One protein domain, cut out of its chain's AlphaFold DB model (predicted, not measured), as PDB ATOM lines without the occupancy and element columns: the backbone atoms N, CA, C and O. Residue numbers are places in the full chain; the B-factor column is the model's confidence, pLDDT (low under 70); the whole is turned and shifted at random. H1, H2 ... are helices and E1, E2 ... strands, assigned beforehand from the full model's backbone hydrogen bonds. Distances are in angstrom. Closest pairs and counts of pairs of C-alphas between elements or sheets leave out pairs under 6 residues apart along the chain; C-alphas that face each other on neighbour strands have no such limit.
ATOM      1  N   TYR A 299      58.699 144.290  82.062       88.62
ATOM      2  CA  TYR A 299      58.263 142.922  81.782       88.62
ATOM      3  C   TYR A 299      58.393 142.619  80.294       88.62
ATOM      4  O   TYR A 299      57.941 143.417  79.481       88.62
ATOM      5  N   GLY A 300      58.988 141.480  79.952       91.50
ATOM      6  CA  GLY A 300      58.957 140.956  78.598       91.50
ATOM      7  C   GLY A 300      57.594 140.347  78.284       91.50
ATOM      8  O   GLY A 300      56.630 141.057  78.020       91.50
ATOM      9  N   TYR A 301      57.481 139.023  78.370       93.38
ATOM     10  CA  TYR A 301      56.185 138.350  78.268       93.38
ATOM     11  C   TYR A 301      55.487 138.335  79.627       93.38
ATOM     12  O   TYR A 301      55.944 137.663  80.554       93.38
ATOM     13  N   TRP A 302      54.368 139.048  79.746       91.81
ATOM     14  CA  TRP A 302      53.593 139.122  80.983       91.81
ATOM     15  C   TRP A 302      52.189 138.546  80.812       91.81
ATOM     16  O   TRP A 302      51.386 139.043  80.026       91.81
ATOM     17  N   TYR A 303      51.876 137.520  81.600       91.12
ATOM     18  CA  TYR A 303      50.537 136.955  81.709       91.12
ATOM     19  C   TYR A 303      49.930 137.365  83.049       91.12
ATOM     20  O   TYR A 303      50.302 136.817  84.091       91.12
ATOM     21  N   ARG A 304      48.986 138.318  83.008       90.12
ATOM     22  CA  ARG A 304      48.143 138.696  84.150       90.12
ATOM     23  C   ARG A 304      46.773 138.040  84.041       90.12
ATOM     24  O   ARG A 304      45.864 138.592  83.428       90.12
ATOM     25  N   LEU A 305      46.626 136.862  84.637       87.81
ATOM     26  CA  LEU A 305      45.399 136.075  84.514       87.81
ATOM     27  C   LEU A 305      44.567 136.163  85.797       87.81
ATOM     28  O   LEU A 305      44.903 135.580  86.826       87.81
ATOM     29  N   SER A 306      43.470 136.917  85.733       86.69
ATOM     30  CA  SER A 306      42.516 137.049  86.839       86.69
ATOM     31  C   SER A 306      41.665 135.776  87.001       86.69
ATOM     32  O   SER A 306      41.435 135.030  86.049       86.69
ATOM     33  N   ASN A 307      41.153 135.529  88.211       85.50
ATOM     34  CA  ASN A 307      40.245 134.402  88.480       85.50
ATOM     35  C   ASN A 307      38.884 134.563  87.776       85.50
ATOM     36  O   ASN A 307      38.213 133.591  87.456       85.50
ATOM     37  N   LYS A 308      38.461 135.803  87.531       88.69
ATOM     38  CA  LYS A 308      37.242 136.144  86.795       88.69
ATOM     39  C   LYS A 308      37.542 137.278  85.818       88.69
ATOM     40  O   LYS A 308      38.455 138.058  86.095       88.69
ATOM     41  N   PRO A 309      36.803 137.386  84.700       86.38
ATOM     42  CA  PRO A 309      36.890 138.559  83.847       86.38
ATOM     43  C   PRO A 309      36.461 139.812  84.619       86.38
ATOM     44  O   PRO A 309      35.586 139.763  85.484       86.38
ATOM     45  N   GLU A 310      37.101 140.929  84.303       82.25
ATOM     46  CA  GLU A 310      36.799 142.240  84.872       82.25
ATOM     47  C   GLU A 310      35.773 142.974  83.982       82.25
ATOM     48  O   GLU A 310      35.560 142.619  82.820       82.25
ATOM     49  N   GLY A 311      35.096 143.987  84.528       81.69
ATOM     50  CA  GLY A 311      34.102 144.771  83.785       81.69
ATOM     51  C   GLY A 311      32.820 144.003  83.419       81.69
ATOM     52  O   GLY A 311      32.413 143.062  84.099       81.69
ATOM     53  N   LEU A 312      32.151 144.427  82.338       77.25
ATOM     54  CA  LEU A 312      30.848 143.884  81.908       77.25
ATOM     55  C   LEU A 312      30.893 142.389  81.561       77.25
ATOM     56  O   LEU A 312      29.885 141.693  81.708       77.25
ATOM     57  N   SER A 313      32.061 141.883  81.161       80.12
ATOM     58  CA  SER A 313      32.274 140.469  80.844       80.12
ATOM     59  C   SER A 313      32.004 139.540  82.030       80.12
ATOM     60  O   SER A 313      31.660 138.378  81.815       80.12
ATOM     61  N   LEU A 314      32.090 140.041  83.270       84.69
ATOM     62  CA  LEU A 314      31.719 139.284  84.467       84.69
ATOM     63  C   LEU A 314      30.237 138.884  84.468       84.69
ATOM     64  O   LEU A 314      29.899 137.777  84.886       84.69
ATOM     65  N   LEU A 315      29.360 139.777  84.001       82.38
ATOM     66  CA  LEU A 315      27.911 139.559  83.998       82.38
ATOM     67  C   LEU A 315      27.479 138.657  82.843       82.38
ATOM     68  O   LEU A 315      26.581 137.833  83.008       82.38
ATOM     69  N   THR A 316      28.112 138.808  81.679       85.06
ATOM     70  CA  THR A 316      27.750 138.042  80.480       85.06
ATOM     71  C   THR A 316      28.373 136.650  80.462       85.06
ATOM     72  O   THR A 316      27.792 135.750  79.868       85.06
ATOM     73  N   ASN A 317      29.525 136.452  81.117       83.94
ATOM     74  CA  ASN A 317      30.267 135.187  81.114       83.94
ATOM     75  C   ASN A 317      30.714 134.770  82.531       83.94
ATOM     76  O   ASN A 317      31.911 134.646  82.800       83.94
ATOM     77  N   PRO A 318      29.779 134.500  83.462       83.25
ATOM     78  CA  PRO A 318      30.113 134.239  84.864       83.25
ATOM     79  C   PRO A 318      30.913 132.943  85.087       83.25
ATOM     80  O   PRO A 318      31.563 132.796  86.126       83.25
ATOM     81  N   ASN A 319      30.881 132.001  84.135       89.06
ATOM     82  CA  ASN A 319      31.628 130.739  84.191       89.06
ATOM     83  C   ASN A 319      33.011 130.797  83.511       89.06
ATOM     84  O   ASN A 319      33.740 129.808  83.539       89.06
ATOM     85  N   TYR A 320      33.392 131.939  82.937       88.75
ATOM     86  CA  TYR A 320      34.703 132.121  82.321       88.75
ATOM     87  C   TYR A 320      35.770 132.416  83.388       88.75
ATOM     88  O   TYR A 320      35.593 133.327  84.201       88.75
ATOM     89  N   CYS A 321      36.867 131.654  83.393       90.50
ATOM     90  CA  CYS A 321      37.994 131.823  84.318       90.50
ATOM     91  C   CYS A 321      39.304 132.016  83.530       90.50
ATOM     92  O   CYS A 321      39.870 131.026  83.059       90.50
ATOM     93  N   PRO A 322      39.808 133.259  83.373       91.75
ATOM     94  CA  PRO A 322      41.026 133.546  82.607       91.75
ATOM     95  C   PRO A 322      42.249 132.739  83.067       91.75
ATOM     96  O   PRO A 322      42.967 132.173  82.247       91.75
ATOM     97  N   ASN A 323      42.450 132.604  84.380       89.38
ATOM     98  CA  ASN A 323      43.535 131.809  84.973       89.38
ATOM     99  C   ASN A 323      43.415 130.288  84.773       89.38
ATOM    100  O   ASN A 323      44.323 129.560  85.176       89.38
ATOM    101  N   ARG A 324      42.323 129.807  84.174       89.62
ATOM    102  CA  ARG A 324      42.126 128.397  83.814       89.62
ATOM    103  C   ARG A 324      42.140 128.153  82.318       89.62
ATOM    104  O   ARG A 324      42.130 126.999  81.908       89.62
ATOM    105  N   GLN A 325      42.170 129.200  81.501       92.12
ATOM    106  CA  GLN A 325      42.107 129.030  80.056       92.12
ATOM    107  C   GLN A 325      43.265 128.157  79.553       92.12
ATOM    108  O   GLN A 325      44.406 128.367  79.994       92.12
ATOM    109  N   PRO A 326      42.991 127.196  78.645       90.25
ATOM    110  CA  PRO A 326      44.025 126.381  78.032       90.25
ATOM    111  C   PRO A 326      45.127 127.262  77.455       90.25
ATOM    112  O   PRO A 326      44.858 128.265  76.788       90.25
ATOM    113  N   PHE A 327      46.376 126.890  77.713       90.06
ATOM    114  CA  PHE A 327      47.495 127.611  77.135       90.06
ATOM    115  C   PHE A 327      47.573 127.293  75.646       90.06
ATOM    116  O   PHE A 327      47.510 126.130  75.248       90.06
ATOM    117  N   GLY A 328      47.700 128.332  74.824       87.94
ATOM    118  CA  GLY A 328      47.964 128.174  73.401       87.94
ATOM    119  C   GLY A 328      49.402 127.715  73.152       87.94
ATOM    120  O   GLY A 328      49.936 126.828  73.815       87.94
ATOM    121  N   ARG A 329      50.069 128.345  72.184       87.56
ATOM    122  CA  ARG A 329      51.448 128.007  71.822       87.56
ATOM    123  C   ARG A 329      52.425 129.089  72.277       87.56
ATOM    124  O   ARG A 329      52.300 130.238  71.869       87.56
ATOM    125  N   PHE A 330      53.453 128.682  73.020       90.75
ATOM    126  CA  PHE A 330      54.669 129.461  73.256       90.75
ATOM    127  C   PHE A 330      55.864 128.625  72.791       90.75
ATOM    128  O   PHE A 330      56.211 127.629  73.422       90.75
ATOM    129  N   TYR A 331      56.447 128.986  71.652       91.94
ATOM    130  CA  TYR A 331      57.446 128.160  70.978       91.94
ATOM    131  C   TYR A 331      58.518 129.007  70.299       91.94
ATOM    132  O   TYR A 331      58.184 129.740  69.381       91.94
ATOM    133  N   ASN A 332      59.789 128.823  70.655       87.62
ATOM    134  CA  ASN A 332      60.931 129.460  69.984       87.62
ATOM    135  C   ASN A 332      60.914 131.001  70.063       87.62
ATOM    136  O   ASN A 332      61.082 131.699  69.066       87.62
ATOM    137  N   ASN A 333      60.658 131.509  71.269       90.31
ATOM    138  CA  ASN A 333      60.676 132.932  71.606       90.31
ATOM    139  C   ASN A 333      62.029 133.333  72.211       90.31
ATOM    140  O   ASN A 333      62.690 132.506  72.845       90.31
ATOM    141  N   SER A 334      62.399 134.611  72.111       91.75
ATOM    142  CA  SER A 334      63.541 135.177  72.839       91.75
ATOM    143  C   SER A 334      63.136 136.398  73.662       91.75
ATOM    144  O   SER A 334      62.246 137.156  73.281       91.75
ATOM    145  N   VAL A 335      63.784 136.588  74.812       94.38
ATOM    146  CA  VAL A 335      63.601 137.781  75.643       94.38
ATOM    147  C   VAL A 335      64.886 138.199  76.341       94.38
ATOM    148  O   VAL A 335      65.524 137.387  77.015       94.38
ATOM    149  N   HIS A 336      65.261 139.469  76.226       94.38
ATOM    150  CA  HIS A 336      66.455 139.965  76.887       94.38
ATOM    151  C   HIS A 336      66.473 141.444  77.223       94.38
ATOM    152  O   HIS A 336      65.652 142.243  76.768       94.38
ATOM    153  N   SER A 337      67.465 141.801  78.042       91.00
ATOM    154  CA  SER A 337      67.717 143.178  78.464       91.00
ATOM    155  C   SER A 337      66.467 143.810  79.099       91.00
ATOM    156  O   SER A 337      66.201 145.001  78.921       91.00
ATOM    157  N   THR A 338      65.670 143.005  79.820       90.56
ATOM    158  CA  THR A 338      64.473 143.477  80.530       90.56
ATOM    159  C   THR A 338      64.797 143.866  81.969       90.56
ATOM    160  O   THR A 338      65.442 143.118  82.709       90.56
ATOM    161  N   GLY A 339      64.325 145.038  82.397       85.25
ATOM    162  CA  GLY A 339      64.647 145.593  83.717       85.25
ATOM    163  C   GLY A 339      64.099 144.795  84.898       85.25
ATOM    164  O   GLY A 339      64.660 144.881  85.996       85.25
ATOM    165  N   ARG A 340      63.057 143.978  84.681       89.75
ATOM    166  CA  ARG A 340      62.552 142.999  85.651       89.75
ATOM    167  C   ARG A 340      62.518 141.583  85.070       89.75
ATOM    168  O   ARG A 340      63.488 140.852  85.224       89.75
ATOM    169  N   PHE A 341      61.425 141.155  84.457       93.81
ATOM    170  CA  PHE A 341      61.196 139.735  84.173       93.81
ATOM    171  C   PHE A 341      61.159 139.482  82.673       93.81
ATOM    172  O   PHE A 341      60.376 140.126  81.977       93.81
ATOM    173  N   GLY A 342      61.931 138.508  82.190       94.94
ATOM    174  CA  GLY A 342      61.838 138.065  80.801       94.94
ATOM    175  C   GLY A 342      60.483 137.412  80.513       94.94
ATOM    176  O   GLY A 342      59.777 137.808  79.589       94.94
ATOM    177  N   VAL A 343      60.076 136.465  81.359       96.25
ATOM    178  CA  VAL A 343      58.712 135.913  81.398       96.25
ATOM    179  C   VAL A 343      58.159 136.035  82.809       96.25
ATOM    180  O   VAL A 343      58.832 135.650  83.767       96.25
ATOM    181  N   TRP A 344      56.926 136.522  82.937       94.69
ATOM    182  CA  TRP A 344      56.227 136.622  84.212       94.69
ATOM    183  C   TRP A 344      54.790 136.121  84.110       94.69
ATOM    184  O   TRP A 344      53.988 136.658  83.344       94.69
ATOM    185  N   ILE A 345      54.453 135.107  84.907       93.00
ATOM    186  CA  ILE A 345      53.069 134.665  85.108       93.00
ATOM    187  C   ILE A 345      52.662 135.007  86.539       93.00
ATOM    188  O   ILE A 345      53.283 134.524  87.487       93.00
ATOM    189  N   TYR A 346      51.634 135.846  86.683       88.44
ATOM    190  CA  TYR A 346      51.143 136.372  87.961       88.44
ATOM    191  C   TYR A 346      49.644 136.730  87.862       88.44
ATOM    192  O   TYR A 346      49.179 137.095  86.791       88.44
ATOM    193  N   PRO A 347      48.853 136.719  88.949       83.62
ATOM    194  CA  PRO A 347      49.187 136.184  90.262       83.62
ATOM    195  C   PRO A 347      49.160 134.666  90.307       83.62
ATOM    196  O   PRO A 347      49.902 134.113  91.101       83.62
ATOM    197  N   GLU A 348      48.339 134.016  89.484       84.69
ATOM    198  CA  GLU A 348      48.090 132.575  89.507       84.69
ATOM    199  C   GLU A 348      47.768 132.084  88.093       84.69
ATOM    200  O   GLU A 348      47.100 132.779  87.325       84.69
ATOM    201  N   TYR A 349      48.195 130.863  87.765       88.19
ATOM    202  CA  TYR A 349      47.780 130.197  86.534       88.19
ATOM    203  C   TYR A 349      47.656 128.687  86.722       88.19
ATOM    204  O   TYR A 349      48.626 128.008  87.054       88.19
ATOM    205  N   ALA A 350      46.460 128.154  86.506       84.62
ATOM    206  CA  ALA A 350      46.145 126.741  86.665       84.62
ATOM    207  C   ALA A 350      45.237 126.290  85.509       84.62
ATOM    208  O   ALA A 350      44.029 126.139  85.707       84.62
ATOM    209  N   PRO A 351      45.798 126.136  84.298       87.94
ATOM    210  CA  PRO A 351      45.023 125.818  83.109       87.94
ATOM    211  C   PRO A 351      44.297 124.480  83.222       87.94
ATOM    212  O   PRO A 351      44.821 123.504  83.764       87.94
ATOM    213  N   THR A 352      43.096 124.433  82.657       86.56
ATOM    214  CA  THR A 352      42.273 123.231  82.543       86.56
ATOM    215  C   THR A 352      41.879 122.996  81.087       86.56
ATOM    216  O   THR A 352      42.202 123.796  80.211       86.56
ATOM    217  N   THR A 353      41.240 121.867  80.792       87.12
ATOM    218  CA  THR A 353      40.932 121.454  79.415       87.12
ATOM    219  C   THR A 353      39.868 122.341  78.762       87.12
ATOM    220  O   THR A 353      40.014 122.688  77.591       87.12
ATOM    221  N   SER A 354      38.815 122.730  79.490       88.19
ATOM    222  CA  SER A 354      37.787 123.656  78.985       88.19
ATOM    223  C   SER A 354      38.047 125.117  79.358       88.19
ATOM    224  O   SER A 354      37.531 126.020  78.707       88.19
ATOM    225  N   GLY A 355      38.830 125.363  80.411       86.88
ATOM    226  CA  GLY A 355      39.054 126.690  80.985       86.88
ATOM    227  C   GLY A 355      37.893 127.262  81.799       86.88
ATOM    228  O   GLY A 355      37.989 128.379  82.317       86.88
ATOM    229  N   ASP A 356      36.803 126.512  81.949       89.31
ATOM    230  CA  ASP A 356      35.681 126.921  82.783       89.31
ATOM    231  C   ASP A 356      36.047 126.923  84.267       89.31
ATOM    232  O   ASP A 356      36.840 126.122  84.765       89.31
ATOM    233  N   CYS A 357      35.365 127.768  85.033       86.19
ATOM    234  CA  CYS A 357      35.586 127.876  86.474       86.19
ATOM    235  C   CYS A 357      35.268 126.603  87.270       86.19
ATOM    236  O   CYS A 357      35.762 126.437  88.388       86.19
ATOM    237  N   ASN A 358      34.446 125.718  86.709       86.25
ATOM    238  CA  ASN A 358      34.085 124.436  87.314       86.25
ATOM    239  C   ASN A 358      34.877 123.263  86.732       86.25
ATOM    240  O   ASN A 358      34.755 122.152  87.242       86.25
ATOM    241  N   ASP A 359      35.666 123.490  85.680       82.56
ATOM    242  CA  ASP A 359      36.518 122.449  85.131       82.56
ATOM    243  C   ASP A 359      37.700 122.197  86.066       82.56
ATOM    244  O   ASP A 359      38.285 123.108  86.659       82.56
ATOM    245  N   MET A 360      37.991 120.915  86.233       76.44
ATOM    246  CA  MET A 360      38.969 120.374  87.167       76.44
ATOM    247  C   MET A 360      39.994 119.494  86.449       76.44
ATOM    248  O   MET A 360      40.869 118.945  87.112       76.44
ATOM    249  N   GLN A 361      39.875 119.317  85.127       81.75
ATOM    250  CA  GLN A 361      40.806 118.515  84.340       81.75
ATOM    251  C   GLN A 361      42.001 119.378  83.934       81.75
ATOM    252  O   GLN A 361      41.834 120.237  83.066       81.75
ATOM    253  N   PRO A 362      43.185 119.198  84.548       81.06
ATOM    254  CA  PRO A 362      44.334 120.044  84.260       81.06
ATOM    255  C   PRO A 362      44.733 119.952  82.786       81.06
ATOM    256  O   PRO A 362      44.578 118.914  82.147       81.06
ATOM    257  N   SER A 363      45.267 121.050  82.264       85.88
ATOM    258  CA  SER A 363      45.877 121.121  80.937       85.88
ATOM    259  C   SER A 363      47.323 121.584  81.084       85.88
ATOM    260  O   SER A 363      47.632 122.388  81.961       85.88
ATOM    261  N   GLN A 364      48.240 121.056  80.277       87.31
ATOM    262  CA  GLN A 364      49.658 121.398  80.369       87.31
ATOM    263  C   GLN A 364      49.947 122.692  79.593       87.31
ATOM    264  O   GLN A 364      49.745 122.762  78.382       87.31
ATOM    265  N   ALA A 365      50.484 123.703  80.275       90.50
ATOM    266  CA  ALA A 365      51.049 124.891  79.646       90.50
ATOM    267  C   ALA A 365      52.544 124.689  79.395       90.50
ATOM    268  O   ALA A 365      53.293 124.419  80.336       90.50
ATOM    269  N   ILE A 366      52.987 124.830  78.145       92.31
ATOM    270  CA  ILE A 366      54.379 124.581  77.755       92.31
ATOM    271  C   ILE A 366      55.008 125.867  77.213       92.31
ATOM    272  O   ILE A 366      54.548 126.425  76.217       92.31
ATOM    273  N   LEU A 367      56.085 126.304  77.865       94.69
ATOM    274  CA  LEU A 367      57.020 127.311  77.377       94.69
ATOM    275  C   LEU A 367      58.186 126.578  76.700       94.69
ATOM    276  O   LEU A 367      59.117 126.128  77.374       94.69
ATOM    277  N   GLU A 368      58.110 126.403  75.380       94.50
ATOM    278  CA  GLU A 368      59.080 125.605  74.622       94.50
ATOM    279  C   GLU A 368      60.079 126.475  73.848       94.50
ATOM    280  O   GLU A 368      59.700 127.438  73.180       94.50
ATOM    281  N   GLY A 369      61.366 126.124  73.890       93.19
ATOM    282  CA  GLY A 369      62.386 126.745  73.036       93.19
ATOM    283  C   GLY A 369      62.728 128.193  73.401       93.19
ATOM    284  O   GLY A 369      63.137 128.953  72.533       93.19
ATOM    285  N   LEU A 370      62.497 128.613  74.646       95.44
ATOM    286  CA  LEU A 370      62.751 129.989  75.077       95.44
ATOM    287  C   LEU A 370      64.252 130.278  75.204       95.44
ATOM    288  O   LEU A 370      64.945 129.563  75.924       95.44
ATOM    289  N   VAL A 371      64.721 131.383  74.624       94.38
ATOM    290  CA  VAL A 371      66.052 131.950  74.895       94.38
ATOM    291  C   VAL A 371      65.905 133.217  75.746       94.38
ATOM    292  O   VAL A 371      65.383 134.220  75.269       94.38
ATOM    293  N   SER A 372      66.335 133.191  77.010       95.81
ATOM    294  CA  SER A 372      66.140 134.301  77.961       95.81
ATOM    295  C   SER A 372      67.457 134.772  78.575       95.81
ATOM    296  O   SER A 372      68.115 134.000  79.278       95.81
ATOM    297  N   TRP A 373      67.849 136.028  78.340       94.62
ATOM    298  CA  TRP A 373      69.151 136.521  78.798       94.62
ATOM    299  C   TRP A 373      69.214 137.980  79.234       94.62
ATOM    300  O   TRP A 373      68.408 138.792  78.811       94.62
ATOM    301  N   LYS A 374      70.166 138.342  80.104       93.06
ATOM    302  CA  LYS A 374      70.368 139.738  80.560       93.06
ATOM    303  C   LYS A 374      69.125 140.429  81.121       93.06
ATOM    304  O   LYS A 374      69.010 141.651  81.075       93.06
ATOM    305  N   ASN A 375      68.204 139.661  81.691       94.38
ATOM    306  CA  ASN A 375      67.060 140.189  82.427       94.38
ATOM    307  C   ASN A 375      67.427 140.355  83.910       94.38
ATOM    308  O   ASN A 375      68.464 139.854  84.356       94.38
ATOM    309  N   ASN A 376      66.581 141.003  84.721       93.12
ATOM    310  CA  ASN A 376      66.729 140.839  86.174       93.12
ATOM    311  C   ASN A 376      66.418 139.387  86.563       93.12
ATOM    312  O   ASN A 376      67.255 138.712  87.153       93.12
ATOM    313  N   LYS A 377      65.248 138.882  86.162       94.50
ATOM    314  CA  LYS A 377      64.904 137.462  86.234       94.50
ATOM    315  C   LYS A 377      64.564 136.926  84.851       94.50
ATOM    316  O   LYS A 377      63.802 137.563  84.128       94.50
ATOM    317  N   GLY A 378      65.087 135.760  84.489       95.81
ATOM    318  CA  GLY A 378      64.827 135.165  83.179       95.81
ATOM    319  C   GLY A 378      63.371 134.720  83.029       95.81
ATOM    320  O   GLY A 378      62.686 135.135  82.093       95.81
ATOM    321  N   ILE A 379      62.891 133.904  83.970       96.62
ATOM    322  CA  ILE A 379      61.520 133.381  84.025       96.62
ATOM    323  C   ILE A 379      61.055 133.381  85.482       96.62
ATOM    324  O   ILE A 379      61.748 132.838  86.340       96.62
ATOM    325  N   GLU A 380      59.873 133.923  85.768       93.62
ATOM    326  CA  GLU A 380      59.206 133.764  87.061       93.62
ATOM    327  C   GLU A 380      57.754 133.309  86.886       93.62
ATOM    328  O   GLU A 380      56.941 133.958  86.224       93.62
ATOM    329  N   LEU A 381      57.434 132.184  87.522       91.25
ATOM    330  CA  LEU A 381      56.122 131.554  87.505       91.25
ATOM    331  C   LEU A 381      55.544 131.585  88.919       91.25
ATOM    332  O   LEU A 381      55.974 130.830  89.798       91.25
ATOM    333  N   VAL A 382      54.583 132.483  89.145       85.56
ATOM    334  CA  VAL A 382      53.950 132.683  90.452       85.56
ATOM    335  C   VAL A 382      52.669 131.863  90.541       85.56
ATOM    336  O   VAL A 382      51.802 131.943  89.674       85.56
ATOM    337  N   MET A 383      52.564 131.053  91.599       80.19
ATOM    338  CA  MET A 383      51.377 130.248  91.922       80.19
ATOM    339  C   MET A 383      50.845 129.423  90.733       80.19
ATOM    340  O   MET A 383      49.642 129.233  90.579       80.19
ATOM    341  N   THR A 384      51.741 128.914  89.883       81.88
ATOM    342  CA  THR A 384      51.343 128.161  88.689       81.88
ATOM    343  C   THR A 384      51.167 126.664  88.945       81.88
ATOM    344  O   THR A 384      51.878 126.101  89.781       81.88
ATOM    345  N   ARG A 385      50.311 126.007  88.155       77.81
ATOM    346  CA  ARG A 385      50.162 124.543  88.070       77.81
ATOM    347  C   ARG A 385      50.345 124.077  86.631       77.81
ATOM    348  O   ARG A 385      50.050 124.839  85.719       77.81
ATOM    349  N   THR A 386      50.834 122.846  86.457       81.56
ATOM    350  CA  THR A 386      50.959 122.181  85.143       81.56
ATOM    351  C   THR A 386      51.659 123.053  84.094       81.56
ATOM    352  O   THR A 386      51.294 123.096  82.922       81.56
ATOM    353  N   THR A 387      52.699 123.765  84.535       88.25
ATOM    354  CA  THR A 387      53.539 124.653  83.721       88.25
ATOM    355  C   THR A 387      54.908 124.034  83.488       88.25
ATOM    356  O   THR A 387      55.660 123.774  84.431       88.25
ATOM    357  N   GLN A 388      55.261 123.826  82.228       90.44
ATOM    358  CA  GLN A 388      56.511 123.204  81.815       90.44
ATOM    359  C   GLN A 388      57.391 124.205  81.067       90.44
ATOM    360  O   GLN A 388      56.947 124.848  80.119       90.44
ATOM    361  N   ILE A 389      58.652 124.291  81.474       94.62
ATOM    362  CA  ILE A 389      59.731 124.939  80.733       94.62
ATOM    363  C   ILE A 389      60.502 123.827  80.030       94.62
ATOM    364  O   ILE A 389      61.017 122.915  80.683       94.62
ATOM    365  N   LYS A 390      60.559 123.884  78.701       93.75
ATOM    366  CA  LYS A 390      61.132 122.820  77.875       93.75
ATOM    367  C   LYS A 390      62.071 123.396  76.828       93.75
ATOM    368  O   LYS A 390      61.723 124.370  76.167       93.75
ATOM    369  N   ASN A 391      63.225 122.761  76.623       94.12
ATOM    370  CA  ASN A 391      64.193 123.178  75.602       94.12
ATOM    371  C   ASN A 391      64.604 124.659  75.732       94.12
ATOM    372  O   ASN A 391      64.814 125.330  74.725       94.12
ATOM    373  N   ALA A 392      64.656 125.193  76.955       96.25
ATOM    374  CA  ALA A 392      64.977 126.595  77.190       96.25
ATOM    375  C   ALA A 392      66.484 126.799  77.392       96.25
ATOM    376  O   ALA A 392      67.165 125.940  77.953       96.25
ATOM    377  N   VAL A 393      66.990 127.961  76.991       94.31
ATOM    378  CA  VAL A 393      68.360 128.416  77.242       94.31
ATOM    379  C   VAL A 393      68.282 129.741  77.995       94.31
ATOM    380  O   VAL A 393      67.829 130.748  77.454       94.31
ATOM    381  N   VAL A 394      68.690 129.738  79.261       95.94
ATOM    382  CA  VAL A 394      68.544 130.876  80.177       95.94
ATOM    383  C   VAL A 394      69.913 131.263  80.720       95.94
ATOM    384  O   VAL A 394      70.571 130.427  81.334       95.94
ATOM    385  N   PHE A 395      70.370 132.494  80.498       93.88
ATOM    386  CA  PHE A 395      71.744 132.877  80.846       93.88
ATOM    387  C   PHE A 395      71.918 134.358  81.184       93.88
ATOM    388  O   PHE A 395      71.074 135.172  80.835       93.88
ATOM    389  N   ASP A 396      72.995 134.720  81.878       92.62
ATOM    390  CA  ASP A 396      73.358 136.111  82.197       92.62
ATOM    391  C   ASP A 396      72.221 136.917  82.856       92.62
ATOM    392  O   ASP A 396      72.056 138.102  82.582       92.62
ATOM    393  N   ASN A 397      71.374 136.303  83.688       93.00
ATOM    394  CA  ASN A 397      70.303 137.026  84.386       93.00
ATOM    395  C   ASN A 397      70.810 137.535  85.742       93.00
ATOM    396  O   ASN A 397      71.490 136.805  86.455       93.00
ATOM    397  N   ALA A 398      70.479 138.777  86.102       89.94
ATOM    398  CA  ALA A 398      71.122 139.471  87.223       89.94
ATOM    399  C   ALA A 398      70.724 138.945  88.613       89.94
ATOM    400  O   ALA A 398      71.519 139.017  89.541       89.94
ATOM    401  N   ASP A 399      69.506 138.426  88.775       90.69
ATOM    402  CA  ASP A 399      68.987 137.930  90.053       90.69
ATOM    403  C   ASP A 399      68.696 136.429  89.999       90.69
ATOM    404  O   ASP A 399      69.317 135.643  90.723       90.69
ATOM    405  N   ILE A 400      67.776 136.014  89.120       91.62
ATOM    406  CA  ILE A 400      67.357 134.613  88.994       91.62
ATOM    407  C   ILE A 400      67.271 134.190  87.524       91.62
ATOM    408  O   ILE A 400      66.687 134.895  86.708       91.62
ATOM    409  N   GLY A 401      67.782 133.007  87.174       94.19
ATOM    410  CA  GLY A 401      67.526 132.411  85.857       94.19
ATOM    411  C   GLY A 401      66.057 132.003  85.705       94.19
ATOM    412  O   GLY A 401      65.305 132.609  84.943       94.19
ATOM    413  N   VAL A 402      65.636 130.996  86.467       95.12
ATOM    414  CA  VAL A 402      64.270 130.457  86.478       95.12
ATOM    415  C   VAL A 402      63.753 130.387  87.909       95.12
ATOM    416  O   VAL A 402      64.427 129.850  88.782       95.12
ATOM    417  N   ALA A 403      62.549 130.892  88.153       90.62
ATOM    418  CA  ALA A 403      61.896 130.845  89.452       90.62
ATOM    419  C   ALA A 403      60.502 130.231  89.360       90.62
ATOM    420  O   ALA A 403      59.637 130.741  88.646       90.62
ATOM    421  N   TYR A 404      60.263 129.196  90.160       85.06
ATOM    422  CA  TYR A 404      58.913 128.772  90.512       85.06
ATOM    423  C   TYR A 404      58.585 129.235  91.931       85.06
ATOM    424  O   TYR A 404      59.081 128.684  92.909       85.06
ATOM    425  N   ILE A 405      57.714 130.234  92.057       76.00
ATOM    426  CA  ILE A 405      57.287 130.781  93.349       76.00
ATOM    427  C   ILE A 405      55.884 130.232  93.648       76.00
ATOM    428  O   ILE A 405      54.887 130.832  93.249       76.00
ATOM    429  N   THR A 406      55.757 129.062  94.284       67.00
ATOM    430  CA  THR A 406      54.436 128.417  94.478       67.00
ATOM    431  C   THR A 406      53.932 128.435  95.917       67.00
ATOM    432  O   THR A 406      54.711 128.315  96.849       67.00
ATOM    433  N   ALA A 407      52.606 128.560  96.072       47.62
ATOM    434  CA  ALA A 407      51.747 127.669  96.862       47.62
ATOM    435  C   ALA A 407      50.269 127.970  96.534       47.62
ATOM    436  O   ALA A 407      49.666 128.859  97.134       47.62
ATOM    437  N   VAL A 408      49.661 127.203  95.619       47.03
ATOM    438  CA  VAL A 408      48.194 127.071  95.567       47.03
ATOM    439  C   VAL A 408      47.838 125.650  95.968       47.03
ATOM    440  O   VAL A 408      47.967 124.721  95.172       47.03
ATOM    441  N   GLY A 409      47.304 125.491  97.177       49.56
ATOM    442  CA  GLY A 409      46.388 124.383  97.430       49.56
ATOM    443  C   GLY A 409      46.837 123.235  98.337       49.56
ATOM    444  O   GLY A 409      46.142 122.226  98.342       49.56
ATOM    445  N   HIS A 410      47.873 123.358  99.170       45.31
ATOM    446  CA  HIS A 410      48.266 122.260 100.077       45.31
ATOM    447  C   HIS A 410      47.726 122.353 101.518       45.31
ATOM    448  O   HIS A 410      48.358 121.872 102.458       45.31
ATOM    449  N   GLN A 411      46.532 122.920 101.727       47.25
ATOM    450  CA  GLN A 411      45.751 122.485 102.889       47.25
ATOM    451  C   GLN A 411      45.145 121.117 102.562       47.25
ATOM    452  O   GLN A 411      44.596 120.933 101.477       47.25
ATOM    453  N   GLU A 412      45.220 120.153 103.485       45.12
ATOM    454  CA  GLU A 412      44.586 118.828 103.336       45.12
ATOM    455  C   GLU A 412      43.073 118.913 103.051       45.12
ATOM    456  O   GLU A 412      42.478 117.963 102.544       45.12
ATOM    457  N   THR A 413      42.468 120.070 103.324       46.69
ATOM    458  CA  THR A 413      41.080 120.432 103.022       46.69
ATOM    459  C   THR A 413      40.811 120.685 101.540       46.69
ATOM    460  O   THR A 413      39.649 120.686 101.134       46.69
ATOM    461  N   ASN A 414      41.842 120.876 100.709       49.91
ATOM    462  CA  ASN A 414      41.639 121.088  99.284       49.91
ATOM    463  C   ASN A 414      41.336 119.768  98.559       49.91
ATOM    464  O   ASN A 414      41.988 118.742  98.823       49.91
ATOM    465  N   PRO A 415      40.378 119.799  97.614       49.72
ATOM    466  CA  PRO A 415      40.046 118.655  96.790       49.72
ATOM    467  C   PRO A 415      41.283 118.033  96.115       49.72
ATOM    468  O   PRO A 415      42.167 118.772  95.680       49.72
ATOM    469  N   PRO A 416      41.351 116.694  95.969       49.78
ATOM    470  CA  PRO A 416      42.511 115.990  95.411       49.78
ATOM    471  C   PRO A 416      42.981 116.484  94.036       49.78
ATOM    472  O   PRO A 416      44.170 116.438  93.757       49.78
ATOM    473  N   TYR A 417      42.070 117.002  93.210       50.44
ATOM    474  CA  TYR A 417      42.349 117.554  91.878       50.44
ATOM    475  C   TYR A 417      42.911 118.990  91.895       50.44
ATOM    476  O   TYR A 417      43.355 119.488  90.868       50.44
ATOM    477  N   LEU A 418      42.897 119.671  93.049       45.88
ATOM    478  CA  LEU A 418      43.590 120.951  93.275       45.88
ATOM    479  C   LEU A 418      44.972 120.761  93.917       45.88
ATOM    480  O   LEU A 418      45.678 121.744  94.152       45.88
ATOM    481  N   ARG A 419      45.353 119.517  94.226       54.31
ATOM    482  CA  ARG A 419      46.702 119.168  94.677       54.31
ATOM    483  C   ARG A 419      47.562 119.026  93.426       54.31
ATOM    484  O   ARG A 419      47.091 118.467  92.440       54.31
ATOM    485  N   ALA A 420      48.785 119.555  93.444       49.25
ATOM    486  CA  ALA A 420      49.713 119.364  92.335       49.25
ATOM    487  C   ALA A 420      49.766 117.868  91.967       49.25
ATOM    488  O   ALA A 420      49.951 117.013  92.835       49.25
ATOM    489  N   THR A 421      49.538 117.550  90.696       51.78
ATOM    490  CA  THR A 421      49.686 116.211  90.120       51.78
ATOM    491  C   THR A 421      51.156 115.823  90.232       51.78
ATOM    492  O   THR A 421      52.011 116.246  89.458       51.78
ATOM    493  N   PHE A 422      51.480 115.100  91.299       53.97
ATOM    494  CA  PHE A 422      52.853 114.823  91.699       53.97
ATOM    495  C   PHE A 422      53.651 114.107  90.590       53.97
ATOM    496  O   PHE A 422      53.307 112.995  90.201       53.97
ATOM    497  N   TYR A 423      54.758 114.717  90.145       50.94
ATOM    498  CA  TYR A 423      55.819 114.135  89.293       50.94
ATOM    499  C   TYR A 423      55.426 113.609  87.910       50.94
ATOM    500  O   TYR A 423      56.266 112.972  87.266       50.94
ATOM    501  N   ASP A 424      54.207 113.870  87.448       58.09
ATOM    502  CA  ASP A 424      53.811 113.553  86.082       58.09
ATOM    503  C   ASP A 424      54.428 114.591  85.134       58.09
ATOM    504  O   ASP A 424      54.138 115.780  85.228       58.09
ATOM    505  N   THR A 425      55.333 114.167  84.250       52.78
ATOM    506  CA  THR A 425      55.919 115.058  83.235       52.78
ATOM    507  C   THR A 425      54.940 115.432  82.132       52.78
ATOM    508  O   THR A 425      55.205 116.403  81.421       52.78
ATOM    509  N   ASP A 426      53.847 114.680  81.996       57.84
ATOM    510  CA  ASP A 426      52.817 114.906  80.987       57.84
ATOM    511  C   ASP A 426      51.744 115.878  81.501       57.84
ATOM    512  O   ASP A 426      51.075 116.520  80.695       57.84
ATOM    513  N   ASN A 427      51.607 116.017  82.830       63.16
ATOM    514  CA  ASN A 427      50.558 116.818  83.471       63.16
ATOM    515  C   ASN A 427      51.029 117.601  84.714       63.16
ATOM    516  O   ASN A 427      50.224 117.854  85.606       63.16
ATOM    517  N   GLY A 428      52.309 117.950  84.840       75.06
ATOM    518  CA  GLY A 428      52.902 118.541  86.047       75.06
ATOM    519  C   GLY A 428      53.902 119.656  85.751       75.06
ATOM    520  O   GLY A 428      54.351 119.860  84.617       75.06
ATOM    521  N   SER A 429      54.248 120.436  86.777       83.56
ATOM    522  CA  SER A 429      55.201 121.528  86.594       83.56
ATOM    523  C   SER A 429      56.634 121.013  86.508       83.56
ATOM    524  O   SER A 429      57.065 120.172  87.301       83.56
ATOM    525  N   SER A 430      57.383 121.495  85.519       85.19
ATOM    526  CA  SER A 430      58.671 120.889  85.195       85.19
ATOM    527  C   SER A 430      59.637 121.814  84.456       85.19
ATOM    528  O   SER A 430      59.220 122.660  83.675       85.19
ATOM    529  N   VAL A 431      60.939 121.621  84.685       90.25
ATOM    530  CA  VAL A 431      62.030 122.176  83.872       90.25
ATOM    531  C   VAL A 431      62.751 121.007  83.221       90.25
ATOM    532  O   VAL A 431      63.367 120.189  83.914       90.25
ATOM    533  N   ILE A 432      62.641 120.893  81.902       88.75
ATOM    534  CA  ILE A 432      63.151 119.738  81.167       88.75
ATOM    535  C   ILE A 432      64.006 120.133  79.970       88.75
ATOM    536  O   ILE A 432      63.731 121.129  79.300       88.75
ATOM    537  N   ASP A 433      65.035 119.329  79.704       90.31
ATOM    538  CA  ASP A 433      65.852 119.403  78.487       90.31
ATOM    539  C   ASP A 433      66.386 120.835  78.232       90.31
ATOM    540  O   ASP A 433      66.410 121.323  77.110       90.31
ATOM    541  N   SER A 434      66.745 121.545  79.307       93.31
ATOM    542  CA  SER A 434      67.039 122.987  79.308       93.31
ATOM    543  C   SER A 434      68.453 123.284  79.811       93.31
ATOM    544  O   SER A 434      69.093 122.461  80.466       93.31
ATOM    545  N   ILE A 435      68.949 124.482  79.528       91.00
ATOM    546  CA  ILE A 435      70.291 124.937  79.890       91.00
ATOM    547  C   ILE A 435      70.163 126.232  80.685       91.00
ATOM    548  O   ILE A 435      69.511 127.175  80.237       91.00
ATOM    549  N   ILE A 436      70.795 126.280  81.856       92.44
ATOM    550  CA  ILE A 436      70.817 127.450  82.733       92.44
ATOM    551  C   ILE A 436      72.274 127.828  83.009       92.44
ATOM    552  O   ILE A 436      73.033 127.051  83.589       92.44
ATOM    553  N   ILE A 437      72.676 129.021  82.589       89.94
ATOM    554  CA  ILE A 437      74.060 129.495  82.657       89.94
ATOM    555  C   ILE A 437      74.117 130.703  83.591       89.94
ATOM    556  O   ILE A 437      73.300 131.614  83.471       89.94
ATOM    557  N   GLY A 438      75.048 130.706  84.543       86.56
ATOM    558  CA  GLY A 438      75.256 131.858  85.418       86.56
ATOM    559  C   GLY A 438      75.890 133.012  84.647       86.56
ATOM    560  O   GLY A 438      75.277 134.064  84.532       86.56
ATOM    561  N   ASP A 439      77.076 132.773  84.089       87.75
ATOM    562  CA  ASP A 439      77.805 133.707  83.225       87.75
ATOM    563  C   ASP A 439      78.223 133.031  81.914       87.75
ATOM    564  O   ASP A 439      78.882 131.988  81.896       87.75
ATOM    565  N   ALA A 440      77.849 133.622  80.791       88.88
ATOM    566  CA  ALA A 440      78.212 133.164  79.464       88.88
ATOM    567  C   ALA A 440      79.610 133.633  79.028       88.88
ATOM    568  O   ALA A 440      80.117 133.156  78.012       88.88
ATOM    569  N   GLY A 441      80.235 134.564  79.760       86.44
ATOM    570  CA  GLY A 441      81.548 135.125  79.435       86.44
ATOM    571  C   GLY A 441      81.533 136.085  78.242       86.44
ATOM    572  O   GLY A 441      82.566 136.306  77.615       86.44
ATOM    573  N   ILE A 442      80.360 136.625  77.893       83.81
ATOM    574  CA  ILE A 442      80.161 137.461  76.694       83.81
ATOM    575  C   ILE A 442      80.144 138.950  77.045       83.81
ATOM    576  O   ILE A 442      80.526 139.800  76.239       83.81
ATOM    577  N   SER A 443      79.700 139.279  78.253       82.19
ATOM    578  CA  SER A 443      79.677 140.651  78.750       82.19
ATOM    579  C   SER A 443      81.061 141.053  79.267       82.19
ATOM    580  O   SER A 443      81.742 140.259  79.908       82.19
ATOM    581  N   SER A 444      81.477 142.303  79.029       77.56
ATOM    582  CA  SER A 444      82.759 142.825  79.541       77.56
ATOM    583  C   SER A 444      82.837 142.802  81.069       77.56
ATOM    584  O   SER A 444      83.915 142.655  81.637       77.56
ATOM    585  N   THR A 445      81.682 142.951  81.718       79.62
ATOM    586  CA  THR A 445      81.480 142.719  83.145       79.62
ATOM    587  C   THR A 445      80.585 141.491  83.282       79.62
ATOM    588  O   THR A 445      79.509 141.502  82.676       79.62
ATOM    589  N   PRO A 446      80.981 140.457  84.048       80.31
ATOM    590  CA  PRO A 446      80.142 139.285  84.266       80.31
ATOM    591  C   PRO A 446      78.770 139.683  84.807       80.31
ATOM    592  O   PRO A 446      78.674 140.444  85.773       80.31
ATOM    593  N   ILE A 447      77.712 139.160  84.191       80.12
ATOM    594  CA  ILE A 447      76.347 139.283  84.701       80.12
ATOM    595  C   ILE A 447      75.996 137.914  85.258       80.12
ATOM    596  O   ILE A 447      75.784 136.982  84.496       80.12
ATOM    597  N   VAL A 448      75.984 137.795  86.583       80.00
ATOM    598  CA  VAL A 448      75.723 136.535  87.286       80.00
ATOM    599  C   VAL A 448      74.495 136.660  88.190       80.00
ATOM    600  O   VAL A 448      74.299 137.730  88.768       80.00
ATOM    601  N   PRO A 449      73.703 135.586  88.379       79.94
ATOM    602  CA  PRO A 449      72.545 135.617  89.266       79.94
ATOM    603  C   PRO A 449      72.938 135.863  90.727       79.94
ATOM    604  O   PRO A 449      73.658 135.052  91.314       79.94
ATOM    605  N   SER A 450      72.415 136.928  91.339       82.19
ATOM    606  CA  SER A 450      72.611 137.207  92.770       82.19
ATOM    607  C   SER A 450      71.888 136.224  93.694       82.19
ATOM    608  O   SER A 450      72.268 136.095  94.854       82.19
ATOM    609  N   THR A 451      70.846 135.543  93.204       82.75
ATOM    610  CA  THR A 451      70.102 134.533  93.970       82.75
ATOM    611  C   THR A 451      70.424 133.126  93.480       82.75
ATOM    612  O   THR A 451      71.040 132.352  94.215       82.75
ATOM    613  N   ALA A 452      69.989 132.759  92.265       86.56
ATOM    614  CA  ALA A 452      70.255 131.429  91.719       86.56
ATOM    615  C   ALA A 452      69.985 131.278  90.216       86.56
ATOM    616  O   ALA A 452      69.193 132.006  89.626       86.56
ATOM    617  N   GLY A 453      70.549 130.233  89.610       88.31
ATOM    618  CA  GLY A 453      70.130 129.751  88.293       88.31
ATOM    619  C   GLY A 453      68.688 129.235  88.300       88.31
ATOM    620  O   GLY A 453      67.892 129.633  87.453       88.31
ATOM    621  N   LEU A 454      68.337 128.390  89.270       90.44
ATOM    622  CA  LEU A 454      66.994 127.846  89.468       90.44
ATOM    623  C   LEU A 454      66.541 128.012  90.924       90.44
ATOM    624  O   LEU A 454      67.157 127.473  91.842       90.44
ATOM    625  N   VAL A 455      65.424 128.703  91.131       86.50
ATOM    626  CA  VAL A 455      64.665 128.670  92.385       86.50
ATOM    627  C   VAL A 455      63.561 127.629  92.238       86.50
ATOM    628  O   VAL A 455      62.669 127.780  91.395       86.50
ATOM    629  N   VAL A 456      63.649 126.557  93.027       80.88
ATOM    630  CA  VAL A 456      62.646 125.481  93.027       80.88
ATOM    631  C   VAL A 456      61.353 125.917  93.717       80.88
ATOM    632  O   VAL A 456      61.275 126.990  94.313       80.88
ATOM    633  N   MET A 457      60.327 125.073  93.630       76.50
ATOM    634  CA  MET A 457      59.039 125.317  94.268       76.50
ATOM    635  C   MET A 457      59.143 125.309  95.797       76.50
ATOM    636  O   MET A 457      59.983 124.628  96.384       76.50
ATOM    637  N   TRP A 458      58.265 126.070  96.458       68.88
ATOM    638  CA  TRP A 458      58.122 125.982  97.917       68.88
ATOM    639  C   TRP A 458      57.417 124.675  98.280       68.88
ATOM    640  O   TRP A 458      57.790 123.993  99.234       68.88
ATOM    641  N   ASP A 459      56.404 124.330  97.489       64.19
ATOM    642  CA  ASP A 459      55.657 123.087  97.601       64.19
ATOM    643  C   ASP A 459      56.310 121.952  96.793       64.19
ATOM    644  O   ASP A 459      57.242 122.161  96.022       64.19
ATOM    645  N   ARG A 460      55.802 120.736  96.975       64.31
ATOM    646  CA  ARG A 460      56.237 119.513  96.293       64.31
ATOM    647  C   ARG A 460      55.799 119.488  94.828       64.31
ATOM    648  O   ARG A 460      54.708 119.959  94.503       64.31
ATOM    649  N   GLY A 461      56.552 118.788  93.981       67.69
ATOM    650  CA  GLY A 461      56.075 118.359  92.662       67.69
ATOM    651  C   GLY A 461      56.758 119.016  91.468       67.69
ATOM    652  O   GLY A 461      56.300 118.790  90.346       67.69
ATOM    653  N   LEU A 462      57.848 119.764  91.663       77.81
ATOM    654  CA  LEU A 462      58.669 120.230  90.552       77.81
ATOM    655  C   LEU A 462      59.528 119.080  90.029       77.81
ATOM    656  O   LEU A 462      60.290 118.423  90.748       77.81
ATOM    657  N   ARG A 463      59.444 118.853  88.723       78.00
ATOM    658  CA  ARG A 463      60.311 117.902  88.038       78.00
ATOM    659  C   ARG A 463      61.443 118.624  87.319       78.00
ATOM    660  O   ARG A 463      61.182 119.447  86.452       78.00
ATOM    661  N   VAL A 464      62.689 118.257  87.610       82.88
ATOM    662  CA  VAL A 464      63.873 118.774  86.905       82.88
ATOM    663  C   VAL A 464      64.565 117.614  86.190       82.88
ATOM    664  O   VAL A 464      65.051 116.682  86.834       82.88
ATOM    665  N   ARG A 465      64.573 117.607  84.854       82.88
ATOM    666  CA  ARG A 465      65.118 116.488  84.060       82.88
ATOM    667  C   ARG A 465      66.012 116.992  82.936       82.88
ATOM    668  O   ARG A 465      65.588 117.849  82.175       82.88
ATOM    669  N   ASN A 466      67.198 116.406  82.780       82.12
ATOM    670  CA  ASN A 466      68.142 116.752  81.712       82.12
ATOM    671  C   ASN A 466      68.425 118.266  81.652       82.12
ATOM    672  O   ASN A 466      68.369 118.874  80.586       82.12
ATOM    673  N   VAL A 467      68.671 118.882  82.812       85.56
ATOM    674  CA  VAL A 467      69.010 120.306  82.899       85.56
ATOM    675  C   VAL A 467      70.509 120.459  83.132       85.56
ATOM    676  O   VAL A 467      71.063 119.842  84.046       85.56
ATOM    677  N   ALA A 468      71.164 121.265  82.298       85.31
ATOM    678  CA  ALA A 468      72.579 121.594  82.437       85.31
ATOM    679  C   ALA A 468      72.747 122.937  83.154       85.31
ATOM    680  O   ALA A 468      72.175 123.939  82.721       85.31
ATOM    681  N   PHE A 469      73.552 122.960  84.215       86.25
ATOM    682  CA  PHE A 469      73.936 124.184  84.919       86.25
ATOM    683  C   PHE A 469      75.406 124.506  84.639       86.25
ATOM    684  O   PHE A 469      76.283 123.675  84.892       86.25
ATOM    685  N   ILE A 470      75.679 125.696  84.101       85.19
ATOM    686  CA  ILE A 470      77.010 126.067  83.594       85.19
ATOM    687  C   ILE A 470      77.465 127.399  84.207       85.19
ATOM    688  O   ILE A 470      76.704 128.358  84.233       85.19
ATOM    689  N   ASN A 471      78.721 127.454  84.663       83.81
ATOM    690  CA  ASN A 471      79.436 128.670  85.082       83.81
ATOM    691  C   ASN A 471      78.698 129.558  86.111       83.81
ATOM    692  O   ASN A 471      78.157 130.607  85.775       83.81
ATOM    693  N   PHE A 472      78.721 129.146  87.383       82.31
ATOM    694  CA  PHE A 472      78.289 129.943  88.542       82.31
ATOM    695  C   PHE A 472      79.525 130.258  89.402       82.31
ATOM    696  O   PHE A 472      79.866 129.474  90.289       82.31
ATOM    697  N   PRO A 473      80.265 131.333  89.079       67.44
ATOM    698  CA  PRO A 473      81.677 131.463  89.447       67.44
ATOM    699  C   PRO A 473      81.945 131.970  90.872       67.44
ATOM    700  O   PRO A 473      83.104 131.989  91.284       67.44
ATOM    701  N   SER A 474      80.934 132.411  91.630       65.56
ATOM    702  CA  SER A 474      81.141 133.024  92.951       65.56
ATOM    703  C   SER A 474      80.418 132.297  94.086       65.56
ATOM    704  O   SER A 474      79.374 131.672  93.893       65.56
ATOM    705  N   ASN A 475      80.922 132.480  95.311       62.44
ATOM    706  CA  ASN A 475      80.269 132.024  96.541       62.44
ATOM    707  C   ASN A 475      78.938 132.739  96.829       62.44
ATOM    708  O   ASN A 475      78.231 132.313  97.740       62.44
ATOM    709  N   GLU A 476      78.573 133.763  96.062       64.94
ATOM    710  CA  GLU A 476      77.268 134.433  96.122       64.94
ATOM    711  C   GLU A 476      76.301 133.887  95.060       64.94
ATOM    712  O   GLU A 476      75.091 133.967  95.226       64.94
ATOM    713  N   THR A 477      76.818 133.235  94.014       71.69
ATOM    714  CA  THR A 477      76.013 132.608  92.959       71.69
ATOM    715  C   THR A 477      75.707 131.152  93.298       71.69
ATOM    716  O   THR A 477      76.563 130.409  93.790       71.69
ATOM    717  N   ARG A 478      74.478 130.702  93.040       80.19
ATOM    718  CA  ARG A 478      74.060 129.308  93.257       80.19
ATOM    719  C   ARG A 478      73.393 128.760  92.008       80.19
ATOM    720  O   ARG A 478      72.588 129.438  91.386       80.19
ATOM    721  N   ALA A 479      73.687 127.516  91.643       81.38
ATOM    722  CA  ALA A 479      72.985 126.877  90.531       81.38
ATOM    723  C   ALA A 479      71.504 126.647  90.877       81.38
ATOM    724  O   ALA A 479      70.632 126.923  90.059       81.38
ATOM    725  N   ILE A 480      71.224 126.183  92.102       83.31
ATOM    726  CA  ILE A 480      69.881 125.830  92.572       83.31
ATOM    727  C   ILE A 480      69.703 126.278  94.028       83.31
ATOM    728  O   ILE A 480      70.605 126.064  94.839       83.31
ATOM    729  N   VAL A 481      68.546 126.853  94.371       79.19
ATOM    730  CA  VAL A 481      68.141 127.155  95.761       79.19
ATOM    731  C   VAL A 481      66.645 126.905  95.985       79.19
ATOM    732  O   VAL A 481      65.856 126.919  95.041       79.19
ATOM    733  N   GLY A 482      66.249 126.706  97.245       74.69
ATOM    734  CA  GLY A 482      64.846 126.764  97.672       74.69
ATOM    735  C   GLY A 482      64.332 128.209  97.780       74.69
ATOM    736  O   GLY A 482      65.137 129.128  97.953       74.69
ATOM    737  N   PRO A 483      63.013 128.437  97.696       70.81
ATOM    738  CA  PRO A 483      62.445 129.779  97.733       70.81
ATOM    739  C   PRO A 483      62.483 130.395  99.137       70.81
ATOM    740  O   PRO A 483      62.460 129.707 100.159       70.81
ATOM    741  N   ILE A 484      62.499 131.726  99.178       66.94
ATOM    742  CA  ILE A 484      62.360 132.536 100.396       66.94
ATOM    743  C   ILE A 484      61.069 133.341 100.250       66.94
ATOM    744  O   ILE A 484      60.875 134.020  99.243       66.94
ATOM    745  N   ILE A 485      60.177 133.265 101.240       63.72
ATOM    746  CA  ILE A 485      58.866 133.926 101.190       63.72
ATOM    747  C   ILE A 485      58.714 134.770 102.443       63.72
ATOM    748  O   ILE A 485      58.331 134.275 103.501       63.72
ATOM    749  N   LEU A 486      59.010 136.062 102.322       56.78
ATOM    750  CA  LEU A 486      58.935 137.007 103.434       56.78
ATOM    751  C   LEU A 486      57.564 136.925 104.131       56.78
ATOM    752  O   LEU A 486      56.518 136.948 103.487       56.78
ATOM    753  N   GLY A 487      57.575 136.771 105.458       55.41
ATOM    754  CA  GLY A 487      56.366 136.609 106.277       55.41
ATOM    755  C   GLY A 487      55.779 135.189 106.338       55.41
ATOM    756  O   GLY A 487      54.882 134.956 107.144       55.41
ATOM    757  N   ARG A 488      56.281 134.227 105.549       58.62
ATOM    758  CA  ARG A 488      55.916 132.796 105.663       58.62
ATOM    759  C   ARG A 488      57.106 131.874 105.908       58.62
ATOM    760  O   ARG A 488      56.988 130.918 106.664       58.62
ATOM    761  N   CYS A 489      58.222 132.154 105.252       56.34
ATOM    762  CA  CYS A 489      59.466 131.417 105.332       56.34
ATOM    763  C   CYS A 489      60.647 132.387 105.250       56.34
ATOM    764  O   CYS A 489      60.872 133.018 104.213       56.34
ATOM    765  N   THR A 490      61.409 132.485 106.335       53.28
ATOM    766  CA  THR A 490      62.577 133.367 106.429       53.28
ATOM    767  C   THR A 490      63.886 132.688 106.028       53.28
ATOM    768  O   THR A 490      64.811 133.405 105.672       53.28
ATOM    769  N   ASP A 491      63.938 131.348 105.990       51.50
ATOM    770  CA  ASP A 491      65.125 130.563 105.616       51.50
ATOM    771  C   ASP A 491      64.779 129.445 104.614       51.50
ATOM    772  O   ASP A 491      64.356 128.359 105.004       51.50
ATOM    773  N   ARG A 492      64.965 129.727 103.314       53.47
ATOM    774  CA  ARG A 492      65.031 128.767 102.182       53.47
ATOM    775  C   ARG A 492      64.151 127.510 102.324       53.47
ATOM    776  O   ARG A 492      64.650 126.383 102.311       53.47
ATOM    777  N   CYS A 493      62.836 127.684 102.420       54.59
ATOM    778  CA  CYS A 493      61.901 126.572 102.572       54.59
ATOM    779  C   CYS A 493      61.614 125.949 101.209       54.59
ATOM    780  O   CYS A 493      60.846 126.495 100.426       54.59
ATOM    781  N   GLY A 494      62.208 124.793 100.940       53.50
ATOM    782  CA  GLY A 494      61.808 123.913  99.841       53.50
ATOM    783  C   GLY A 494      61.205 122.616 100.377       53.50
ATOM    784  O   GLY A 494      61.440 122.243 101.530       53.50
ATOM    785  N   GLY A 495      60.444 121.904  99.546       52.03
ATOM    786  CA  GLY A 495      59.914 120.573  99.851       52.03
ATOM    787  C   GLY A 495      61.012 119.503  99.936       52.03
ATOM    788  O   GLY A 495      61.131 118.643  99.071       52.03
ATOM    789  N   THR A 496      61.837 119.514 100.982       48.94
ATOM    790  CA  THR A 496      63.045 118.670 101.093       48.94
ATOM    791  C   THR A 496      62.801 117.237 101.588       48.94
ATOM    792  O   THR A 496      63.673 116.657 102.227       48.94
ATOM    793  N   ASN A 497      61.661 116.613 101.280       39.50
ATOM    794  CA  ASN A 497      61.458 115.180 101.551       39.50
ATOM    795  C   ASN A 497      61.095 114.448 100.260       39.50
ATOM    796  O   ASN A 497      59.915 114.337  99.959       39.50
ATOM    797  N   ALA A 498      62.077 113.962  99.493       36.56
ATOM    798  CA  ALA A 498      61.870 113.064  98.341       36.56
ATOM    799  C   ALA A 498      60.798 113.514  97.314       36.56
ATOM    800  O   ALA A 498      60.171 112.674  96.669       36.56
ATOM    801  N   THR A 499      60.542 114.823  97.203       48.41
ATOM    802  CA  THR A 499      59.327 115.360  96.568       48.41
ATOM    803  C   THR A 499      59.567 116.483  95.556       48.41
ATOM    804  O   THR A 499      58.623 117.094  95.083       48.41
ATOM    805  N   ASP A 500      60.816 116.688  95.149       52.72
ATOM    806  CA  ASP A 500      61.175 117.198  93.825       52.72
ATOM    807  C   ASP A 500      62.122 116.166  93.213       52.72
ATOM    808  O   ASP A 500      62.996 115.621  93.898       52.72
ATOM    809  N   ARG A 501      61.918 115.824  91.940       55.97
ATOM    810  CA  ARG A 501      62.641 114.713  91.299       55.97
ATOM    811  C   ARG A 501      63.645 115.271  90.301       55.97
ATOM    812  O   ARG A 501      63.251 115.858  89.292       55.97
ATOM    813  N   PHE A 502      64.928 115.031  90.556       63.69
ATOM    814  CA  PHE A 502      66.034 115.360  89.659       63.69
ATOM    815  C   PHE A 502      66.451 114.120  88.871       63.69
ATOM    816  O   PHE A 502      66.697 113.070  89.457       63.69
ATOM    817  N   GLU A 503      66.536 114.224  87.546       54.00
ATOM    818  CA  GLU A 503      67.085 113.150  86.708       54.00
ATOM    819  C   GLU A 503      68.078 113.698  85.701       54.00
ATOM    820  O   GLU A 503      67.760 114.628  84.961       54.00
ATOM    821  N   ASN A 504      69.269 113.104  85.691       57.97
ATOM    822  CA  ASN A 504      70.404 113.522  84.876       57.97
ATOM    823  C   ASN A 504      70.680 115.043  84.905       57.97
ATOM    824  O   ASN A 504      70.889 115.629  83.838       57.97
ATOM    825  N   PRO A 505      70.672 115.726  86.073       61.69
ATOM    826  CA  PRO A 505      71.244 117.064  86.127       61.69
ATOM    827  C   PRO A 505      72.755 116.958  85.885       61.69
ATOM    828  O   PRO A 505      73.408 116.055  86.411       61.69
ATOM    829  N   SER A 506      73.312 117.867  85.090       65.12
ATOM    830  CA  SER A 506      74.761 117.940  84.869       65.12
ATOM    831  C   SER A 506      75.289 119.308  85.269       65.12
ATOM    832  O   SER A 506      74.617 120.325  85.083       65.12
ATOM    833  N   THR A 507      76.496 119.327  85.829       59.84
ATOM    834  CA  THR A 507      77.222 120.556  86.136       59.84
ATOM    835  C   THR A 507      78.599 120.516  85.509       59.84
ATOM    836  O   THR A 507      79.267 119.481  85.490       59.84
ATOM    837  N   ALA A 508      79.019 121.653  84.967       55.78
ATOM    838  CA  ALA A 508      80.349 121.824  84.409       55.78
ATOM    839  C   ALA A 508      80.975 123.100  84.988       55.78
ATOM    840  O   ALA A 508      80.372 124.172  84.936       55.78
ATOM    841  N   ASN A 509      82.195 122.964  85.521       50.03
ATOM    842  CA  ASN A 509      83.037 124.031  86.087       50.03
ATOM    843  C   ASN A 509      82.563 124.673  87.409       50.03
ATOM    844  O   ASN A 509      82.980 125.784  87.722       50.03
TER     845      ASN A 509
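AT A GLANCE: This is residues 299 to 509 of the 607 residues of the protein "Hypothetical protein" of Rotaria sp. Silwood1 (UniProt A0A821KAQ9). Little is regular, yet the printed part winds in stacked turns, a solenoid walled by three all-parallel sheets, E2-E5-E8-E11-E14-E16, E1-E3-E6-E9-E12 and E4-E7-E10-E13-E15; residues 311 to 316, with H1, stick out. Of 211 residues, 69 are in named elements, mostly strand: E1, H1, then E2 to E16. Compact, radius of gyration of the C-alphas 17.2 A, it spans 55 by 36 by 33 A.

IN THESE COORDINATES: Find E2, residues 334 to 336, from C-alpha 334 at (63.541, 135.177, 72.839); E5 is 371 to 373. E1, 299 to 305, 14.8 A long, begins at C-alpha 299 (58.263, 142.922, 81.782); E3 is 341 to 347, E4 365 to 368; the rest are passed over.

HOW THE PARTS SIT: Across E2 and E5, N 335 and O 371 are within hydrogen-bond range at 2.9 A; across E1 and E3, N 300 and O 341 at 2.8 A. E4 runs on into E5 across 2 residues at 78 degrees.

THE WHOLE: The printed part has no cut. Residues 471 to 500 make a long link. The pLDDT is under 70 for 56 residues.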